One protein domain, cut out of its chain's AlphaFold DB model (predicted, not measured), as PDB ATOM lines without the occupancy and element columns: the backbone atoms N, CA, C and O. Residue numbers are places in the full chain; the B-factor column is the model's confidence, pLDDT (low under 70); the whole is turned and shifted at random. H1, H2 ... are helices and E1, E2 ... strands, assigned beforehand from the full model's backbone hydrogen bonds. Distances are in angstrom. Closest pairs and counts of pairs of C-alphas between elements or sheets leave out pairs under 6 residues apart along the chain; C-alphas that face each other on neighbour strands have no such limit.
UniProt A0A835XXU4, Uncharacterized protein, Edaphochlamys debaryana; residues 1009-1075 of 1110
ATOM      1  N   GLU A1009       7.531  30.743   0.726       57.34
ATOM      2  CA  GLU A1009       6.523  30.799  -0.353       57.34
ATOM      3  C   GLU A1009       7.053  31.443  -1.658       57.34
ATOM      4  O   GLU A1009       6.810  30.928  -2.750       57.34
ATOM      5  N   GLU A1010       7.842  32.528  -1.598       59.09
ATOM      6  CA  GLU A1010       8.385  33.159  -2.825       59.09
ATOM      7  C   GLU A1010       9.524  32.324  -3.459       59.09
ATOM      8  O   GLU A1010       9.896  32.500  -4.625       59.09
ATOM      9  N   GLY A1011      10.041  31.336  -2.721       61.47
ATOM     10  CA  GLY A1011      10.912  30.292  -3.250       61.47
ATOM     11  C   GLY A1011      10.181  29.256  -4.113       61.47
ATOM     12  O   GLY A1011      10.829  28.605  -4.940       61.47
ATOM     13  N   ASP A1012       8.863  29.089  -3.974       61.66
ATOM     14  CA  ASP A1012       8.108  28.043  -4.678       61.66
ATOM     15  C   ASP A1012       7.911  28.381  -6.161       61.66
ATOM     16  O   ASP A1012       8.225  27.551  -7.016       61.66
ATOM     17  N   ALA A1013       7.553  29.625  -6.499       65.44
ATOM     18  CA  ALA A1013       7.428  30.073  -7.893       65.44
ATOM     19  C   ALA A1013       8.737  29.907  -8.694       65.44
ATOM     20  O   ALA A1013       8.727  29.488  -9.856       65.44
ATOM     21  N   ARG A1014       9.893  30.170  -8.063       66.62
ATOM     22  CA  ARG A1014      11.212  29.962  -8.690       66.62
ATOM     23  C   ARG A1014      11.572  28.488  -8.831       66.62
ATOM     24  O   ARG A1014      12.237  28.130  -9.800       66.62
ATOM     25  N   VAL A1015      11.150  27.629  -7.901       63.78
ATOM     26  CA  VAL A1015      11.363  26.179  -8.023       63.78
ATOM     27  C   VAL A1015      10.433  25.565  -9.067       63.78
ATOM     28  O   VAL A1015      10.887  24.680  -9.780       63.78
ATOM     29  N   LEU A1016       9.212  26.072  -9.254       66.31
ATOM     30  CA  LEU A1016       8.339  25.670 -10.363       66.31
ATOM     31  C   LEU A1016       8.949  26.026 -11.725       66.31
ATOM     32  O   LEU A1016       9.102  25.147 -12.572       66.31
ATOM     33  N   ALA A1017       9.406  27.268 -11.909       65.19
ATOM     34  CA  ALA A1017      10.128  27.661 -13.121       65.19
ATOM     35  C   ALA A1017      11.403  26.816 -13.343       65.19
ATOM     36  O   ALA A1017      11.699  26.406 -14.463       65.19
ATOM     37  N   ALA A1018      12.139  26.501 -12.272       61.09
ATOM     38  CA  ALA A1018      13.338  25.672 -12.354       61.09
ATOM     39  C   ALA A1018      13.052  24.166 -12.518       61.09
ATOM     40  O   ALA A1018      13.947  23.448 -12.954       61.09
ATOM     41  N   ALA A1019      11.849  23.679 -12.196       59.44
ATOM     42  CA  ALA A1019      11.424  22.296 -12.424       59.44
ATOM     43  C   ALA A1019      11.168  22.031 -13.913       59.44
ATOM     44  O   ALA A1019      11.602  21.005 -14.432       59.44
ATOM     45  N   VAL A1020      10.565  23.002 -14.613       58.97
ATOM     46  CA  VAL A1020      10.455  23.010 -16.084       58.97
ATOM     47  C   VAL A1020      11.844  23.026 -16.744       58.97
ATOM     48  O   VAL A1020      12.042  22.434 -17.800       58.97
ATOM     49  N   GLY A1021      12.837  23.643 -16.095       63.03
ATOM     50  CA  GLY A1021      14.229  23.743 -16.552       63.03
ATOM     51  C   GLY A1021      15.084  22.471 -16.427       63.03
ATOM     52  O   GLY A1021      16.264  22.586 -16.100       63.03
ATOM     53  N   GLY A1022      14.525  21.278 -16.658       56.88
ATOM     54  CA  GLY A1022      15.303  20.035 -16.792       56.88
ATOM     55  C   GLY A1022      15.855  19.453 -15.485       56.88
ATOM     56  O   GLY A1022      16.994  18.991 -15.443       56.88
ATOM     57  N   ARG A1023      15.075  19.479 -14.397       73.50
ATOM     58  CA  ARG A1023      15.469  18.858 -13.119       73.50
ATOM     59  C   ARG A1023      15.089  17.383 -13.034       73.50
ATOM     60  O   ARG A1023      14.191  16.912 -13.717       73.50
ATOM     61  N   VAL A1024      15.748  16.681 -12.112       83.81
ATOM     62  CA  VAL A1024      15.415  15.314 -11.682       83.81
ATOM     63  C   VAL A1024      13.953  15.268 -11.214       83.81
ATOM     64  O   VAL A1024      13.625  15.805 -10.152       83.81
ATOM     65  N   VAL A1025      13.084  14.659 -12.027       95.19
ATOM     66  CA  VAL A1025      11.670  14.374 -11.725       95.19
ATOM     67  C   VAL A1025      11.487  12.869 -11.537       95.19
ATOM     68  O   VAL A1025      12.036  12.074 -12.295       95.19
ATOM     69  N   GLY A1026      10.701  12.477 -10.537       97.06
ATOM     70  CA  GLY A1026      10.245  11.106 -10.309       97.06
ATOM     71  C   GLY A1026       8.783  11.078  -9.860       97.06
ATOM     72  O   GLY A1026       8.169  12.129  -9.676       97.06
ATOM     73  N   MET A1027       8.220   9.891  -9.652       97.94
ATOM     74  CA  MET A1027       6.870   9.713  -9.095       97.94
ATOM     75  C   MET A1027       6.954   9.188  -7.665       97.94
ATOM     76  O   MET A1027       7.526   8.132  -7.427       97.94
ATOM     77  N   PHE A1028       6.391   9.903  -6.699       98.06
ATOM     78  CA  PHE A1028       6.275   9.470  -5.311       98.06
ATOM     79  C   PHE A1028       5.027   8.596  -5.127       98.06
ATOM     80  O   PHE A1028       3.928   9.009  -5.493       98.06
ATOM     81  N   HIS A1029       5.188   7.410  -4.534       97.94
ATOM     82  CA  HIS A1029       4.113   6.437  -4.306       97.94
ATOM     83  C   HIS A1029       3.770   6.354  -2.801       97.94
ATOM     84  O   HIS A1029       4.578   5.830  -2.023       97.94
ATOM     85  N   PRO A1030       2.584   6.830  -2.360       97.62
ATOM     86  CA  PRO A1030       2.239   6.903  -0.935       97.62
ATOM     87  C   PRO A1030       2.116   5.559  -0.195       97.62
ATOM     88  O   PRO A1030       2.457   5.509   0.984       97.62
ATOM     89  N   GLY A1031       1.701   4.468  -0.849       97.31
ATOM     90  CA  GLY A1031       1.635   3.129  -0.226       97.31
ATOM     91  C   GLY A1031       3.011   2.618   0.239       97.31
ATOM     92  O   GLY A1031       3.259   2.566   1.447       97.31
ATOM     93  N   PRO A1032       3.968   2.404  -0.687       97.38
ATOM     94  CA  PRO A1032       5.348   2.037  -0.353       97.38
ATOM     95  C   PRO A1032       6.055   3.035   0.576       97.38
ATOM     96  O   PRO A1032       7.005   2.684   1.280       97.38
ATOM     97  N   TYR A1033       5.615   4.300   0.610       97.25
ATOM     98  CA  TYR A1033       6.099   5.260   1.598       97.25
ATOM     99  C   TYR A1033       5.694   4.876   3.026       97.25
ATOM    100  O   TYR A1033       6.564   4.900   3.900       97.25
ATOM    101  N   LEU A1034       4.424   4.521   3.260       96.69
ATOM    102  CA  LEU A1034       3.888   4.149   4.577       96.69
ATOM    103  C   LEU A1034       4.494   2.842   5.106       96.69
ATOM    104  O   LEU A1034       4.827   2.755   6.287       96.69
ATOM    105  N   GLU A1035       4.741   1.881   4.218       96.00
ATOM    106  CA  GLU A1035       5.528   0.663   4.489       96.00
ATOM    107  C   GLU A1035       6.993   0.974   4.872       96.00
ATOM    108  O   GLU A1035       7.717   0.142   5.427       96.00
ATOM    109  N   GLY A1036       7.459   2.193   4.580       95.12
ATOM    110  CA  GLY A1036       8.835   2.633   4.783       95.12
ATOM    111  C   GLY A1036       9.820   2.071   3.751       95.12
ATOM    112  O   GLY A1036      11.029   2.089   4.004       95.12
ATOM    113  N   ALA A1037       9.319   1.586   2.615       96.31
ATOM    114  CA  ALA A1037      10.077   0.987   1.526       96.31
ATOM    115  C   ALA A1037      10.719   2.041   0.593       96.31
ATOM    116  O   ALA A1037      10.743   3.251   0.865       96.31
ATOM    117  N   LYS A1038      11.268   1.575  -0.538       97.69
ATOM    118  CA  LYS A1038      11.587   2.439  -1.685       97.69
ATOM    119  C   LYS A1038      10.257   2.978  -2.239       97.69
ATOM    120  O   LYS A1038       9.314   2.215  -2.396       97.69
ATOM    121  N   CYS A1039      10.152   4.288  -2.443       97.75
ATOM    122  CA  CYS A1039       8.858   4.978  -2.572       97.75
ATOM    123  C   CYS A1039       8.860   6.163  -3.549       97.75
ATOM    124  O   CYS A1039       7.893   6.924  -3.590       97.75
ATOM    125  N   ILE A1040       9.926   6.326  -4.335       98.00
ATOM    126  CA  ILE A1040       9.948   7.228  -5.491       98.00
ATOM    127  C   ILE A1040      10.408   6.413  -6.695       98.00
ATOM    128  O   ILE A1040      11.494   5.846  -6.647       98.00
ATOM    129  N   MET A1041       9.615   6.347  -7.755       98.19
ATOM    130  CA  MET A1041      10.022   5.782  -9.036       98.19
ATOM    131  C   MET A1041      10.821   6.838  -9.811       98.19
ATOM    132  O   MET A1041      10.327   7.941 -10.056       98.19
ATOM    133  N   TYR A1042      12.060   6.515 -10.170       97.81
ATOM    134  CA  TYR A1042      12.976   7.373 -10.918       97.81
ATOM    135  C   TYR A1042      13.812   6.524 -11.881       97.81
ATOM    136  O   TYR A1042      14.386   5.521 -11.468       97.81
ATOM    137  N   GLY A1043      13.875   6.907 -13.161       96.50
ATOM    138  CA  GLY A1043      14.588   6.125 -14.183       96.50
ATOM    139  C   GLY A1043      14.079   4.680 -14.302       96.50
ATOM    140  O   GLY A1043      14.876   3.759 -14.415       96.50
ATOM    141  N   GLY A1044      12.765   4.466 -14.154       97.31
ATOM    142  CA  GLY A1044      12.141   3.135 -14.093       97.31
ATOM    143  C   GLY A1044      12.344   2.375 -12.773       97.31
ATOM    144  O   GLY A1044      11.569   1.475 -12.465       97.31
ATOM    145  N   GLN A1045      13.319   2.755 -11.942       97.94
ATOM    146  CA  GLN A1045      13.618   2.069 -10.686       97.94
ATOM    147  C   GLN A1045      12.927   2.717  -9.481       97.94
ATOM    148  O   GLN A1045      12.910   3.936  -9.314       97.94
ATOM    149  N   MET A1046      12.420   1.893  -8.563       98.12
ATOM    150  CA  MET A1046      11.993   2.366  -7.246       98.12
ATOM    151  C   MET A1046      13.218   2.675  -6.379       98.12
ATOM    152  O   MET A1046      14.002   1.783  -6.055       98.12
ATOM    153  N   VAL A1047      13.361   3.931  -5.957       97.75
ATOM    154  CA  VAL A1047      14.432   4.447  -5.091       97.75
ATOM    155  C   VAL A1047      13.891   4.950  -3.746       97.75
ATOM    156  O   VAL A1047      12.695   5.181  -3.550       97.75
ATOM    157  N   SER A1048      14.777   5.096  -2.756       97.06
ATOM    158  CA  SER A1048      14.419   5.668  -1.453       97.06
ATOM    159  C   SER A1048      14.447   7.201  -1.483       97.06
ATOM    160  O   SER A1048      15.165   7.811  -2.274       97.06
ATOM    161  N   ARG A1049      13.713   7.842  -0.564       96.19
ATOM    162  CA  ARG A1049      13.647   9.312  -0.427       96.19
ATOM    163  C   ARG A1049      15.021   9.990  -0.393       96.19
ATOM    164  O   ARG A1049      15.236  10.967  -1.096       96.19
ATOM    165  N   SER A1050      15.963   9.442   0.377       94.75
ATOM    166  CA  SER A1050      17.327   9.973   0.479       94.75
ATOM    167  C   SER A1050      18.256   9.532  -0.658       94.75
ATOM    168  O   SER A1050      19.360  10.055  -0.771       94.75
ATOM    169  N   ALA A1051      17.870   8.563  -1.495       95.75
ATOM    170  CA  ALA A1051      18.543   8.311  -2.770       95.75
ATOM    171  C   ALA A1051      18.106   9.352  -3.810       95.75
ATOM    172  O   ALA A1051      18.966  10.012  -4.381       95.75
ATOM    173  N   PHE A1052      16.800   9.595  -3.956       96.50
ATOM    174  CA  PHE A1052      16.265  10.636  -4.844       96.50
ATOM    175  C   PHE A1052      16.790  12.042  -4.491       96.50
ATOM    176  O   PHE A1052      17.236  12.763  -5.376       96.50
ATOM    177  N   GLU A1053      16.841  12.394  -3.198       95.06
ATOM    178  CA  GLU A1053      17.462  13.634  -2.687       95.06
ATOM    179  C   GLU A1053      18.911  13.820  -3.190       95.06
ATOM    180  O   GLU A1053      19.266  14.902  -3.663       95.06
ATOM    181  N   ARG A1054      19.725  12.749  -3.153       94.19
ATOM    182  CA  ARG A1054      21.125  12.748  -3.615       94.19
ATOM    183  C   ARG A1054      21.251  12.791  -5.137       94.19
ATOM    184  O   ARG A1054      22.057  13.565  -5.638       94.19
ATOM    185  N   VAL A1055      20.451  12.005  -5.862       94.81
ATOM    186  CA  VAL A1055      20.416  12.003  -7.340       94.81
ATOM    187  C   VAL A1055      20.022  13.383  -7.870       94.81
ATOM    188  O   VAL A1055      20.633  13.888  -8.804       94.81
ATOM    189  N   GLY A1056      19.070  14.047  -7.215       94.06
ATOM    190  CA  GLY A1056      18.713  15.436  -7.485       94.06
ATOM    191  C   GLY A1056      19.697  16.481  -6.949       94.06
ATOM    192  O   GLY A1056      19.304  17.636  -6.823       94.06
ATOM    193  N   GLY A1057      20.931  16.115  -6.587       93.44
ATOM    194  CA  GLY A1057      22.000  17.047  -6.209       93.44
ATOM    195  C   GLY A1057      21.810  17.790  -4.880       93.44
ATOM    196  O   GLY A1057      22.539  18.746  -4.608       93.44
ATOM    197  N   SER A1058      20.849  17.400  -4.036       87.75
ATOM    198  CA  SER A1058      20.629  18.037  -2.733       87.75
ATOM    199  C   SER A1058      21.420  17.321  -1.638       87.75
ATOM    200  O   SER A1058      21.048  16.250  -1.175       87.75
ATOM    201  N   THR A1059      22.533  17.912  -1.202       81.19
ATOM    202  CA  THR A1059      23.427  17.303  -0.197       81.19
ATOM    203  C   THR A1059      23.118  17.687   1.254       81.19
ATOM    204  O   THR A1059      23.544  16.984   2.167       81.19
ATOM    205  N   MET A1060      22.393  18.789   1.499       60.09
ATOM    206  CA  MET A1060      22.190  19.345   2.854       60.09
ATOM    207  C   MET A1060      20.731  19.444   3.329       60.09
ATOM    208  O   MET A1060      20.489  19.651   4.522       60.09
ATOM    209  N   ALA A1061      19.743  19.339   2.442       71.69
ATOM    210  CA  ALA A1061      18.368  19.720   2.757       71.69
ATOM    211  C   ALA A1061      17.440  18.506   2.899       71.69
ATOM    212  O   ALA A1061      16.687  18.219   1.984       71.69
ATOM    213  N   LYS A1062      17.441  17.871   4.083       93.12
ATOM    214  CA  LYS A1062      16.507  16.813   4.556       93.12
ATOM    215  C   LYS A1062      15.317  16.562   3.602       93.12
ATOM    216  O   LYS A1062      14.430  17.415   3.567       93.12
ATOM    217  N   TRP A1063      15.244  15.402   2.934       94.81
ATOM    218  CA  TRP A1063      14.246  15.012   1.907       94.81
ATOM    219  C   TRP A1063      12.859  15.685   1.956       94.81
ATOM    220  O   TRP A1063      12.340  16.103   0.929       94.81
ATOM    221  N   TYR A1064      12.239  15.825   3.133       95.44
ATOM    222  CA  TYR A1064      10.913  16.432   3.298       95.44
ATOM    223  C   TYR A1064      10.851  17.949   3.025       95.44
ATOM    224  O   TYR A1064       9.756  18.507   3.011       95.44
ATOM    225  N   ARG A1065      11.997  18.616   2.833       95.12
ATOM    226  CA  ARG A1065      12.118  20.022   2.409       95.12
ATOM    227  C   ARG A1065      12.690  20.184   0.998       95.12
ATOM    228  O   ARG A1065      12.261  21.092   0.299       95.12
ATOM    229  N   SER A1066      13.655  19.349   0.598       94.88
ATOM    230  CA  SER A1066      14.285  19.418  -0.733       94.88
ATOM    231  C   SER A1066      13.462  18.788  -1.839       94.88
ATOM    232  O   SER A1066      13.544  19.233  -2.978       94.88
ATOM    233  N   ILE A1067      12.689  17.747  -1.539       95.94
ATOM    234  CA  ILE A1067      11.763  17.178  -2.505       95.94
ATOM    235  C   ILE A1067      10.522  18.065  -2.497       95.94
ATOM    236  O   ILE A1067       9.903  18.249  -1.445       95.94
ATOM    237  N   LYS A1068      10.167  18.621  -3.653       96.06
ATOM    238  CA  LYS A1068       8.931  19.374  -3.868       96.06
ATOM    239  C   LYS A1068       8.002  18.597  -4.790       96.06
ATOM    240  O   LYS A1068       8.460  17.890  -5.684       96.06
ATOM    241  N   VAL A1069       6.709  18.709  -4.537       96.94
ATOM    242  CA  VAL A1069       5.641  18.081  -5.311       96.94
ATOM    243  C   VAL A1069       5.256  18.986  -6.482       96.94
ATOM    244  O   VAL A1069       5.280  20.210  -6.363       96.94
ATOM    245  N   LEU A1070       4.932  18.377  -7.619       96.44
ATOM    246  CA  LEU A1070       4.426  19.041  -8.817       96.44
ATOM    247  C   LEU A1070       2.963  18.620  -9.051       96.44
ATOM    248  O   LEU A1070       2.661  17.433  -8.894       96.44
ATOM    249  N   PRO A1071       2.075  19.539  -9.480       94.88
ATOM    250  CA  PRO A1071       2.365  20.888  -9.983       94.88
ATOM    251  C   PRO A1071       2.336  22.016  -8.933       94.88
ATOM    252  O   PRO A1071       2.603  23.157  -9.295       94.88
ATOM    253  N   GLU A1072       2.011  21.763  -7.663       94.94
ATOM    254  CA  GLU A1072       1.795  22.840  -6.675       94.94
ATOM    255  C   GLU A1072       3.087  23.510  -6.186       94.94
ATOM    256  O   GLU A1072       3.034  24.562  -5.555       94.94
ATOM    257  N   GLY A1073       4.250  22.899  -6.422       94.94
ATOM    258  CA  GLY A1073       5.553  23.425  -6.011       94.94
ATOM    259  C   GLY A1073       5.850  23.301  -4.515       94.94
ATOM    260  O   GLY A1073       6.943  23.674  -4.100       94.94
ATOM    261  N   ILE A1074       4.932  22.760  -3.708       96.19
ATOM    262  CA  ILE A1074       5.070  22.669  -2.247       96.19
ATOM    263  C   ILE A1074       6.054  21.571  -1.822       96.19
ATOM    264  O   ILE A1074       6.194  20.546  -2.486       96.19
ATOM    265  N   SER A1075       6.715  21.733  -0.672       96.31
ATOM    266  CA  SER A1075       7.594  20.678  -0.139       96.31
ATOM    267  C   SER A1075       6.831  19.379   0.172       96.31
ATOM    268  O   SER A1075       5.701  19.405   0.667       96.31
TER     269      SER A1075
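AT A GLANCE: This is residues 1009 to 1075 of the 1110 residues of an uncharacterized protein of Edaphochlamys debaryana (UniProt A0A835XXU4). A small sheet of three short strands, E1, E2 and E3, has H3 over one face; H1 lies at the opposite end of the long axis, and H4 and E4 sit between H1 and the sheet. The printed part has 67 residues with four named helices and four named strands, in the order H1 E1 H2 E2 E3 H3 H4 E4. The sheet's order is E1 E2 E3, antiparallel, and the class is mixed. The whole is compact, with a radius of gyration of the C-alphas of 11.8 A and spans of 33 by 23 by 21 A.

HOW THE PARTS SIT: Start with H1, residues 1010 to 1020, which touches no helix. It is near E4, residues 1067 to 1069, with 5 pairs of C-alphas within 10 A; E4 pairs with no named strand. Edge strand E1, residues 1025 to 1028, is antiparallel to E2, residues 1040 to 1042: find N 1027 and O 1041, 2.9 A apart. H2, residues 1030 to 1034, is only just not on the sheet, with 4 pairs of C-alphas within 10 A. E2 and E3, residues 1045 to 1047, form a hairpin, with N 1042 and O 1045 2.8 A apart. H3, residues 1049 to 1055, is on the sheet, over E2, at a height of 8.9 A over the sheet. It runs along the strands, at 11 degrees to E2 on the local plane; their closest C-alphas, of Ile 1040 and Arg 1049, are 6.6 A apart. H3 touches H4, residues 1063 to 1066; their closest C-alphas, of Glu 1053 and Trp 1063, are 5.8 A apart. The O i to N i+4 pairs are within hydrogen-bond range throughout H2, in 6 of 7 in H1 and 2 of 3 in H3; H4 is too short for one.

IN THESE COORDINATES: Find C-alpha 1010 at (8.385, 33.159, -2.825); H1 runs 16.8 A from there. H3 spans 10.0 A and E1 9.7 A. E4 ends at C-alpha 1069, (5.641, 18.081, -5.311).

THE WHOLE: The C-alphas of Glu 1010 and Glu 1035, 33.4 A apart, are the two farthest apart. The printed part has no cut and no long link. The model's pLDDT is under 70 at residues 1009 to 1022 and 1060.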